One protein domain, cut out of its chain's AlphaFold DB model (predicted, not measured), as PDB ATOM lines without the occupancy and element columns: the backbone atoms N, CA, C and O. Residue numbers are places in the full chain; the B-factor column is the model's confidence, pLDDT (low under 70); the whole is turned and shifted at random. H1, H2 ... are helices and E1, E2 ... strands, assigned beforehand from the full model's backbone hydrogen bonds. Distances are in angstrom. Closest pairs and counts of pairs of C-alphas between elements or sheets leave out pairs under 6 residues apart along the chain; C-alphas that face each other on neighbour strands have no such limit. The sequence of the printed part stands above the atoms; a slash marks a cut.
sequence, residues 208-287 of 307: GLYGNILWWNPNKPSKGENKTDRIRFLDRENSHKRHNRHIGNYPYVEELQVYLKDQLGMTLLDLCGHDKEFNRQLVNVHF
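What this domain is: This is residues 208 to 287 of the 307 residues of an uncharacterized protein of Desulfobacter sp (UniProt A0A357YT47). Look for a small two-stranded hairpin, E1 and E2, with helix H2 packed on E1 and a second helix, H1, standing about perpendicular to H2. Much of the rest is loop, and residues 237 to 242 stick out of the body. The printed part has 80 residues, with E1, E2, H1 and H2 in that order along the chain; the sheet's order is E1 - E2, antiparallel. The class is mixed, helices and strands, though under half of the residues are in named elements. The whole is compact, with a radius of gyration of the C-alphas of 12.2 A and spans of 37 by 33 by 21 A.

Where its parts are: Find C-alpha 212 at (229.672, 259.213, 321.634); from there E1 runs 13.4 A to residue 216. E2 follows at residues 228 to 232, 13.0 A long. H1 takes residues 253 to 264, 15.6 A. H2, residues 276 to 287, runs 16.4 A to C-alpha 287 at (226.859, 250.519, 329.768).

How they stand to each other: E1 and E2 form an antiparallel hairpin at 155 degrees; look at N 213 and O 231, 2.9 A apart, within hydrogen-bond range. Residues 231 to 232 of E2 also pair, parallel, with residues 245 to 246. The closest C-alphas of E1 and H2 are those of Leu 214 and Asn 284, 5.5 A apart. E2 and H2 are apart. H1 and H2 are close but not clearly touching, Leu 264 and Val 283 having their closest C-alphas, 7.5 A apart; their lines are about perpendicular at 83 degrees. In H1 and H2 every O i to N i+4 pair is within hydrogen-bond range.

The domain as a whole: The C-alphas farthest apart, of Lys 223 and His 274, are 37.5 A apart. The printed part has no cut, and the links E1 to E2, E2 to H1 and H1 to H2 are long. Residues 237 to 242 stand free; pLDDT is under 70 at residues 236 to 244.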
ATOM      1  N   GLY A 208     230.560 260.732 326.318       92.94
ATOM      2  CA  GLY A 208     229.352 261.558 326.243       92.94
ATOM      3  C   GLY A 208     229.639 263.001 325.816       92.94
ATOM      4  O   GLY A 208     228.979 263.512 324.905       92.94
ATOM      5  N   LEU A 209     230.674 263.621 326.399       91.06
ATOM      6  CA  LEU A 209     231.137 264.976 326.054       91.06
ATOM      7  C   LEU A 209     231.685 265.075 324.623       91.06
ATOM      8  O   LEU A 209     231.536 266.100 323.959       91.06
ATOM      9  N   TYR A 210     232.320 264.015 324.122       89.69
ATOM     10  CA  TYR A 210     232.839 263.952 322.751       89.69
ATOM     11  C   TYR A 210     231.813 263.446 321.732       89.69
ATOM     12  O   TYR A 210     232.177 263.142 320.593       89.69
ATOM     13  N   GLY A 211     230.543 263.362 322.118       92.06
ATOM     14  CA  GLY A 211     229.456 263.005 321.219       92.06
ATOM     15  C   GLY A 211     229.396 261.528 320.867       92.06
ATOM     16  O   GLY A 211     229.058 261.179 319.739       92.06
ATOM     17  N   ASN A 212     229.729 260.655 321.811       94.00
ATOM     18  CA  ASN A 212     229.672 259.213 321.634       94.00
ATOM     19  C   ASN A 212     228.856 258.553 322.746       94.00
ATOM     20  O   ASN A 212     228.813 259.021 323.887       94.00
ATOM     21  N   ILE A 213     228.266 257.416 322.398       96.88
ATOM     22  CA  ILE A 213     227.761 256.445 323.364       96.88
ATOM     23  C   ILE A 213     228.496 255.116 323.206       96.88
ATOM     24  O   ILE A 213     228.985 254.777 322.122       96.88
ATOM     25  N   LEU A 214     228.549 254.365 324.294       96.81
ATOM     26  CA  LEU A 214     228.959 252.972 324.338       96.81
ATOM     27  C   LEU A 214     227.705 252.114 324.457       96.81
ATOM     28  O   LEU A 214     226.828 252.399 325.270       96.81
ATOM     29  N   TRP A 215     227.622 251.066 323.647       96.44
ATOM     30  CA  TRP A 215     226.508 250.129 323.674       96.44
ATOM     31  C   TRP A 215     227.019 248.703 323.521       96.44
ATOM     32  O   TRP A 215     227.849 248.417 322.655       96.44
ATOM     33  N   TRP A 216     226.530 247.790 324.357       96.44
ATOM     34  CA  TRP A 216     226.780 246.367 324.174       96.44
ATOM     35  C   TRP A 216     225.784 245.815 323.155       96.44
ATOM     36  O   TRP A 216     224.659 245.485 323.513       96.44
ATOM     37  N   ASN A 217     226.190 245.716 321.890       95.31
ATOM     38  CA  ASN A 217     225.309 245.293 320.804       95.31
ATOM     39  C   ASN A 217     225.190 243.753 320.759       95.31
ATOM     40  O   ASN A 217     226.094 243.097 320.228       95.31
ATOM     41  N   PRO A 218     224.085 243.146 321.236       93.06
ATOM     42  CA  PRO A 218     223.950 241.687 321.278       93.06
ATOM     43  C   PRO A 218     224.021 241.049 319.882       93.06
ATOM     44  O   PRO A 218     224.498 239.924 319.743       93.06
ATOM     45  N   ASN A 219     223.640 241.799 318.845       92.62
ATOM     46  CA  ASN A 219     223.587 241.351 317.457       92.62
ATOM     47  C   ASN A 219     224.892 241.622 316.692       92.62
ATOM     48  O   ASN A 219     224.964 241.370 315.488       92.62
ATOM     49  N   LYS A 220     225.944 242.129 317.354       89.56
ATOM     50  CA  LYS A 220     227.212 242.429 316.686       89.56
ATOM     51  C   LYS A 220     227.826 241.145 316.101       89.56
ATOM     52  O   LYS A 220     228.154 240.223 316.862       89.56
ATOM     53  N   PRO A 221     228.094 241.107 314.780       80.12
ATOM     54  CA  PRO A 221     228.736 239.990 314.109       80.12
ATOM     55  C   PRO A 221     230.241 240.084 314.372       80.12
ATOM     56  O   PRO A 221     231.028 240.527 313.540       80.12
ATOM     57  N   SER A 222     230.647 239.759 315.594       78.19
ATOM     58  CA  SER A 222     232.048 239.674 315.997       78.19
ATOM     59  C   SER A 222     232.438 238.220 316.211       78.19
ATOM     60  O   SER A 222     231.683 237.456 316.811       78.19
ATOM     61  N   LYS A 223     233.648 237.865 315.759       75.12
ATOM     62  CA  LYS A 223     234.288 236.578 316.077       75.12
ATOM     63  C   LYS A 223     234.682 236.466 317.557       75.12
ATOM     64  O   LYS A 223     234.834 235.361 318.051       75.12
ATOM     65  N   GLY A 224     234.861 237.601 318.241       83.56
ATOM     66  CA  GLY A 224     235.169 237.666 319.671       83.56
ATOM     67  C   GLY A 224     233.943 237.953 320.538       83.56
ATOM     68  O   GLY A 224     232.915 238.431 320.048       83.56
ATOM     69  N   GLU A 225     234.085 237.705 321.837       90.50
ATOM     70  CA  GLU A 225     233.037 237.913 322.841       90.50
ATOM     71  C   GLU A 225     232.705 239.384 323.099       90.50
ATOM     72  O   GLU A 225     231.579 239.695 323.472       90.50
ATOM     73  N   ASN A 226     233.654 240.300 322.892       94.00
ATOM     74  CA  ASN A 226     233.409 241.719 323.109       94.00
ATOM     75  C   ASN A 226     232.413 242.272 322.080       94.00
ATOM     76  O   ASN A 226     232.722 242.432 320.892       94.00
ATOM     77  N   LYS A 227     231.217 242.616 322.563       95.00
ATOM     78  CA  LYS A 227     230.139 243.188 321.751       95.00
ATOM     79  C   LYS A 227     230.020 244.710 321.852       95.00
ATOM     80  O   LYS A 227     229.065 245.283 321.334       95.00
ATOM     81  N   THR A 228     230.987 245.380 322.470       94.88
ATOM     82  CA  THR A 228     230.965 246.838 322.632       94.88
ATOM     83  C   THR A 228     231.060 247.533 321.279       94.88
ATOM     84  O   THR A 228     232.032 247.348 320.540       94.88
ATOM     85  N   ASP A 229     230.075 248.362 320.965       93.94
ATOM     86  CA  ASP A 229     230.113 249.330 319.883       93.94
ATOM     87  C   ASP A 229     230.224 250.742 320.462       93.94
ATOM     88  O   ASP A 229     229.541 251.113 321.415       93.94
ATOM     89  N   ARG A 230     231.109 251.538 319.856       94.25
ATOM     90  CA  ARG A 230     231.219 252.974 320.099       94.25
ATOM     91  C   ARG A 230     230.510 253.699 318.966       94.25
ATOM     92  O   ARG A 230     230.950 253.624 317.814       94.25
ATOM     93  N   ILE A 231     229.424 254.381 319.299       94.44
ATOM     94  CA  ILE A 231     228.519 255.001 318.334       94.44
ATOM     95  C   ILE A 231     228.658 256.510 318.443       94.44
ATOM     96  O   ILE A 231     228.569 257.069 319.534       94.44
ATOM     97  N   ARG A 232     228.892 257.161 317.308       91.75
ATOM     98  CA  ARG A 232     229.201 258.587 317.236       91.75
ATOM     99  C   ARG A 232     228.035 259.408 316.699       91.75
ATOM    100  O   ARG A 232     227.430 259.045 315.693       91.75
ATOM    101  N   PHE A 233     227.848 260.582 317.289       90.88
ATOM    102  CA  PHE A 233     226.943 261.646 316.863       90.88
ATOM    103  C   PHE A 233     227.731 262.821 316.231       90.88
ATOM    104  O   PHE A 233     228.913 263.019 316.536       90.88
ATOM    105  N   LEU A 234     227.109 263.601 315.332       74.69
ATOM    106  CA  LEU A 234     227.739 264.724 314.593       74.69
ATOM    107  C   LEU A 234     227.901 265.998 315.429       74.69
ATOM    108  O   LEU A 234     227.547 267.092 315.004       74.69
ATOM    109  N   ASP A 235     228.446 265.876 316.627       75.94
ATOM    110  CA  ASP A 235     228.635 267.039 317.489       75.94
ATOM    111  C   ASP A 235     229.873 267.863 317.123       75.94
ATOM    112  O   ASP A 235     229.938 269.053 317.419       75.94
ATOM    113  N   ARG A 236     230.875 267.221 316.513       66.81
ATOM    114  CA  ARG A 236     232.152 267.824 316.111       66.81
ATOM    115  C   ARG A 236     232.662 267.150 314.842       66.81
ATOM    116  O   ARG A 236     232.387 265.963 314.629       66.81
ATOM    117  N   GLU A 237     233.441 267.872 314.038       60.41
ATOM    118  CA  GLU A 237     234.132 267.303 312.876       60.41
ATOM    119  C   GLU A 237     235.058 266.145 313.272       60.41
ATOM    120  O   GLU A 237     235.529 266.017 314.409       60.41
ATOM    121  N   ASN A 238     235.275 265.219 312.340       55.50
ATOM    122  CA  ASN A 238     236.043 264.016 312.609       55.50
ATOM    123  C   ASN A 238     237.554 264.275 312.560       55.50
ATOM    124  O   ASN A 238     238.185 264.065 311.533       55.50
ATOM    125  N   SER A 239     238.150 264.664 313.691       50.62
ATOM    126  CA  SER A 239     239.609 264.799 313.809       50.62
ATOM    127  C   SER A 239     240.359 263.456 313.873       50.62
ATOM    128  O   SER A 239     241.587 263.440 313.801       50.62
ATOM    129  N   HIS A 240     239.663 262.315 313.996       49.09
ATOM    130  CA  HIS A 240     240.293 261.007 314.203       49.09
ATOM    131  C   HIS A 240     239.818 259.953 313.191       49.09
ATOM    132  O   HIS A 240     238.664 259.540 313.184       49.09
ATOM    133  N   LYS A 241     240.755 259.409 312.403       47.69
ATOM    134  CA  LYS A 241     240.543 258.354 311.385       47.69
ATOM    135  C   LYS A 241     240.049 256.989 311.920       47.69
ATOM    136  O   LYS A 241     240.108 256.000 311.195       47.69
ATOM    137  N   ARG A 242     239.616 256.873 313.182       51.59
ATOM    138  CA  ARG A 242     239.143 255.590 313.733       51.59
ATOM    139  C   ARG A 242     237.777 255.225 313.148       51.59
ATOM    140  O   ARG A 242     236.970 256.106 312.864       51.59
ATOM    141  N   HIS A 243     237.528 253.919 313.028       54.81
ATOM    142  CA  HIS A 243     236.276 253.288 312.593       54.81
ATOM    143  C   HIS A 243     235.109 253.534 313.570       54.81
ATOM    144  O   HIS A 243     234.480 252.597 314.061       54.81
ATOM    145  N   ASN A 244     234.831 254.789 313.906       62.25
ATOM    146  CA  ASN A 244     233.655 255.139 314.681       62.25
ATOM    147  C   ASN A 244     232.431 254.949 313.782       62.25
ATOM    148  O   ASN A 244     232.371 255.500 312.680       62.25
ATOM    149  N   ARG A 245     231.463 254.162 314.255       79.94
ATOM    150  CA  ARG A 245     230.203 253.956 313.545       79.94
ATOM    151  C   ARG A 245     229.329 255.175 313.792       79.94
ATOM    152  O   ARG A 245     229.024 255.502 314.938       79.94
ATOM    153  N   HIS A 246     229.010 255.893 312.729       88.75
ATOM    154  CA  HIS A 246     228.192 257.086 312.828       88.75
ATOM    155  C   HIS A 246     226.721 256.691 313.006       88.75
ATOM    156  O   HIS A 246     226.257 255.756 312.361       88.75
ATOM    157  N   ILE A 247     225.974 257.388 313.865       91.12
ATOM    158  CA  ILE A 247     224.585 257.017 314.175       91.12
ATOM    159  C   ILE A 247     223.699 256.970 312.921       91.12
ATOM    160  O   ILE A 247     222.896 256.057 312.766       91.12
ATOM    161  N   GLY A 248     223.904 257.894 311.978       87.00
ATOM    162  CA  GLY A 248     223.109 257.986 310.748       87.00
ATOM    163  C   GLY A 248     223.322 256.845 309.746       87.00
ATOM    164  O   GLY A 248     222.539 256.720 308.814       87.00
ATOM    165  N   ASN A 249     224.365 256.026 309.907       88.50
ATOM    166  CA  ASN A 249     224.590 254.834 309.082       88.50
ATOM    167  C   ASN A 249     224.853 253.582 309.928       88.50
ATOM    168  O   ASN A 249     225.468 252.624 309.453       88.50
ATOM    169  N   TYR A 250     224.430 253.600 311.192       92.44
ATOM    170  CA  TYR A 250     224.659 252.491 312.095       92.44
ATOM    171  C   TYR A 250     223.695 251.339 311.768       92.44
ATOM    172  O   TYR A 250     222.486 251.537 311.861       92.44
ATOM    173  N   PRO A 251     224.184 250.133 311.412       92.88
ATOM    174  CA  PRO A 251     223.313 249.060 310.916       92.88
ATOM    175  C   PRO A 251     222.283 248.535 311.922       92.88
ATOM    176  O   PRO A 251     221.317 247.914 311.511       92.88
ATOM    177  N   TYR A 252     222.504 248.775 313.218       95.50
ATOM    178  CA  TYR A 252     221.684 248.266 314.326       95.50
ATOM    179  C   TYR A 252     220.950 249.403 315.052       95.50
ATOM    180  O   TYR A 252     220.808 249.406 316.276       95.50
ATOM    181  N   VAL A 253     220.604 250.463 314.316       95.50
ATOM    182  CA  VAL A 253     219.995 251.671 314.891       95.50
ATOM    183  C   VAL A 253     218.585 251.415 315.426       95.50
ATOM    184  O   VAL A 253     218.163 252.097 316.359       95.50
ATOM    185  N   GLU A 254     217.867 250.442 314.868       96.50
ATOM    186  CA  GLU A 254     216.526 250.064 315.317       96.50
ATOM    187  C   GLU A 254     216.592 249.357 316.674       96.50
ATOM    188  O   GLU A 254     215.911 249.762 317.616       96.50
ATOM    189  N   GLU A 255     217.483 248.378 316.836       97.62
ATOM    190  CA  GLU A 255     217.666 247.678 318.109       97.62
ATOM    191  C   GLU A 255     218.251 248.588 319.185       97.62
ATOM    192  O   GLU A 255     217.865 248.499 320.351       97.62
ATOM    193  N   LEU A 256     219.139 249.509 318.801       97.50
ATOM    194  CA  LEU A 256     219.615 250.550 319.704       97.50
ATOM    195  C   LEU A 256     218.458 251.428 320.202       97.50
ATOM    196  O   LEU A 256     218.407 251.736 321.388       97.50
ATOM    197  N   GLN A 257     217.534 251.840 319.330       97.75
ATOM    198  CA  GLN A 257     216.374 252.648 319.730       97.75
ATOM    199  C   GLN A 257     215.467 251.909 320.710       97.75
ATOM    200  O   GLN A 257     215.030 252.508 321.693       97.75
ATOM    201  N   VAL A 258     215.221 250.620 320.468       98.19
ATOM    202  CA  VAL A 258     214.474 249.763 321.398       98.19
ATOM    203  C   VAL A 258     215.195 249.696 322.744       98.19
ATOM    204  O   VAL A 258     214.592 249.993 323.769       98.19
ATOM    205  N   TYR A 259     216.502 249.424 322.747       98.19
ATOM    206  CA  TYR A 259     217.308 249.395 323.971       98.19
ATOM    207  C   TYR A 259     217.254 250.720 324.749       98.19
ATOM    208  O   TYR A 259     217.014 250.710 325.954       98.19
ATOM    209  N   LEU A 260     217.440 251.863 324.081       98.31
ATOM    210  CA  LEU A 260     217.397 253.183 324.723       98.31
ATOM    211  C   LEU A 260     216.033 253.461 325.359       98.31
ATOM    212  O   LEU A 260     215.970 253.977 326.479       98.31
ATOM    213  N   LYS A 261     214.953 253.094 324.667       98.31
ATOM    214  CA  LYS A 261     213.590 253.283 325.156       98.31
ATOM    215  C   LYS A 261     213.297 252.374 326.345       98.31
ATOM    216  O   LYS A 261     212.800 252.855 327.359       98.31
ATOM    217  N   ASP A 262     213.626 251.094 326.233       98.00
ATOM    218  CA  ASP A 262     213.257 250.087 327.226       98.00
ATOM    219  C   ASP A 262     214.110 250.183 328.494       98.00
ATOM    220  O   ASP A 262     213.599 249.985 329.593       98.00
ATOM    221  N   GLN A 263     215.402 250.497 328.359       97.88
ATOM    222  CA  GLN A 263     216.311 250.603 329.504       97.88
ATOM    223  C   GLN A 263     216.283 251.994 330.138       97.88
ATOM    224  O   GLN A 263     216.259 252.131 331.356       97.88
ATOM    225  N   LEU A 264     216.281 253.051 329.327       97.62
ATOM    226  CA  LEU A 264     216.523 254.408 329.825       97.62
ATOM    227  C   LEU A 264     215.334 255.348 329.628       97.62
ATOM    228  O   LEU A 264     215.404 256.496 330.063       97.62
ATOM    229  N   GLY A 265     214.253 254.898 328.982       97.62
ATOM    230  CA  GLY A 265     213.136 255.768 328.613       97.62
ATOM    231  C   GLY A 265     213.531 256.852 327.606       97.62
ATOM    232  O   GLY A 265     212.855 257.872 327.523       97.62
ATOM    233  N   MET A 266     214.632 256.656 326.871       97.69
ATOM    234  CA  MET A 266     215.218 257.651 325.971       97.69
ATOM    235  C   MET A 266     214.989 257.307 324.502       97.69
ATOM    236  O   MET A 266     214.840 256.153 324.107       97.69
ATOM    237  N   THR A 267     215.047 258.331 323.663       97.06
ATOM    238  CA  THR A 267     215.039 258.241 322.204       97.06
ATOM    239  C   THR A 267     216.353 258.770 321.629       97.06
ATOM    240  O   THR A 267     217.152 259.405 322.317       97.06
ATOM    241  N   LEU A 268     216.583 258.580 320.325       95.50
ATOM    242  CA  LEU A 268     217.723 259.221 319.655       95.50
ATOM    243  C   LEU A 268     217.634 260.753 319.668       95.50
ATOM    244  O   LEU A 268     218.671 261.410 319.608       95.50
ATOM    245  N   LEU A 269     216.428 261.327 319.761       94.75
ATOM    246  CA  LEU A 269     216.256 262.777 319.852       94.75
ATOM    247  C   LEU A 269     216.829 263.315 321.163       94.75
ATOM    248  O   LEU A 269     217.521 264.329 321.132       94.75
ATOM    249  N   ASP A 270     216.658 262.604 322.278       96.56
ATOM    250  CA  ASP A 270     217.254 262.977 323.571       96.56
ATOM    251  C   ASP A 270     218.788 262.972 323.516       96.56
ATOM    252  O   ASP A 270     219.456 263.771 324.175       96.56
ATOM    253  N   LEU A 271     219.363 262.099 322.682       96.06
ATOM    254  CA  LEU A 271     220.807 262.018 322.446       96.06
ATOM    255  C   LEU A 271     221.315 263.024 321.404       96.06
ATOM    256  O   LEU A 271     222.522 263.091 321.177       96.06
ATOM    257  N   CYS A 272     220.442 263.803 320.768       92.81
ATOM    258  CA  CYS A 272     220.797 264.823 319.775       92.81
ATOM    259  C   CYS A 272     220.393 266.244 320.198       92.81
ATOM    260  O   CYS A 272     220.980 267.209 319.708       92.81
ATOM    261  N   GLY A 273     219.393 266.369 321.070       87.94
ATOM    262  CA  GLY A 273     218.741 267.619 321.438       87.94
ATOM    263  C   GLY A 273     219.382 268.346 322.618       87.94
ATOM    264  O   GLY A 273     220.597 268.308 322.835       87.94
ATOM    265  N   HIS A 274     218.540 269.045 323.381       87.56
ATOM    266  CA  HIS A 274     218.952 269.708 324.616       87.56
ATOM    267  C   HIS A 274     219.471 268.661 325.611       87.56
ATOM    268  O   HIS A 274     218.895 267.587 325.736       87.56
ATOM    269  N   ASP A 275     220.570 268.963 326.306       94.00
ATOM    270  CA  ASP A 275     221.200 268.073 327.295       94.00
ATOM    271  C   ASP A 275     221.770 266.764 326.726       94.00
ATOM    272  O   ASP A 275     222.092 265.842 327.476       94.00
ATOM    273  N   LYS A 276     222.007 266.699 325.410       94.81
ATOM    274  CA  LYS A 276     222.603 265.532 324.739       94.81
ATOM    275  C   LYS A 276     223.852 264.972 325.425       94.81
ATOM    276  O   LYS A 276     223.996 263.760 325.523       94.81
ATOM    277  N   GLU A 277     224.753 265.820 325.921       95.12
ATOM    278  CA  GLU A 277     225.968 265.368 326.617       95.12
ATOM    279  C   GLU A 277     225.622 264.606 327.901       95.12
ATOM    280  O   GLU A 277     226.148 263.521 328.139       95.12
ATOM    281  N   PHE A 278     224.684 265.137 328.686       96.81
ATOM    282  CA  PHE A 278     224.196 264.517 329.913       96.81
ATOM    283  C   PHE A 278     223.443 263.208 329.632       96.81
ATOM    284  O   PHE A 278     223.714 262.193 330.273       96.81
ATOM    285  N   ASN A 279     222.557 263.185 328.634       97.88
ATOM    286  CA  ASN A 279     221.814 261.972 328.279       97.88
ATOM    287  C   ASN A 279     222.750 260.867 327.777       97.88
ATOM    288  O   ASN A 279     222.645 259.717 328.197       97.88
ATOM    289  N   ARG A 280     223.752 261.206 326.959       97.62
ATOM    290  CA  ARG A 280     224.774 260.242 326.525       97.62
ATOM    291  C   ARG A 280     225.642 259.755 327.680       97.62
ATOM    292  O   ARG A 280     226.019 258.586 327.699       97.62
ATOM    293  N   GLN A 281     225.944 260.613 328.654       97.81
ATOM    294  CA  GLN A 281     226.609 260.179 329.882       97.81
ATOM    295  C   GLN A 281     225.773 259.141 330.631       97.81
ATOM    296  O   GLN A 281     226.339 258.135 331.041       97.81
ATOM    297  N   LEU A 282     224.452 259.321 330.753       98.25
ATOM    298  CA  LEU A 282     223.569 258.321 331.368       98.25
ATOM    299  C   LEU A 282     223.590 256.983 330.620       98.25
ATOM    300  O   LEU A 282     223.734 255.941 331.259       98.25
ATOM    301  N   VAL A 283     223.546 257.009 329.282       98.44
ATOM    302  CA  VAL A 283     223.715 255.797 328.456       98.44
ATOM    303  C   VAL A 283     225.047 255.111 328.761       98.44
ATOM    304  O   VAL A 283     225.096 253.905 328.992       98.44
ATOM    305  N   ASN A 284     226.138 255.876 328.833       98.44
ATOM    306  CA  ASN A 284     227.455 255.310 329.109       98.44
ATOM    307  C   ASN A 284     227.588 254.773 330.539       98.44
ATOM    308  O   ASN A 284     228.254 253.761 330.743       98.44
ATOM    309  N   VAL A 285     226.977 255.426 331.532       98.56
ATOM    310  CA  VAL A 285     226.916 254.904 332.906       98.56
ATOM    311  C   VAL A 285     226.224 253.551 332.915       98.56
ATOM    312  O   VAL A 285     226.774 252.599 333.471       98.56
ATOM    313  N   HIS A 286     225.070 253.452 332.250       98.56
ATOM    314  CA  HIS A 286     224.342 252.196 332.135       98.56
ATOM    315  C   HIS A 286     225.208 251.102 331.502       98.56
ATOM    316  O   HIS A 286     225.348 250.023 332.077       98.56
ATOM    317  N   PHE A 287     225.906 251.424 330.408       98.56
ATOM    318  CA  PHE A 287     226.859 250.519 329.768       98.56
ATOM    319  C   PHE A 287     227.937 249.991 330.730       98.56
ATOM    320  O   PHE A 287     228.257 248.806 330.688       98.56
TER     321      PHE A 287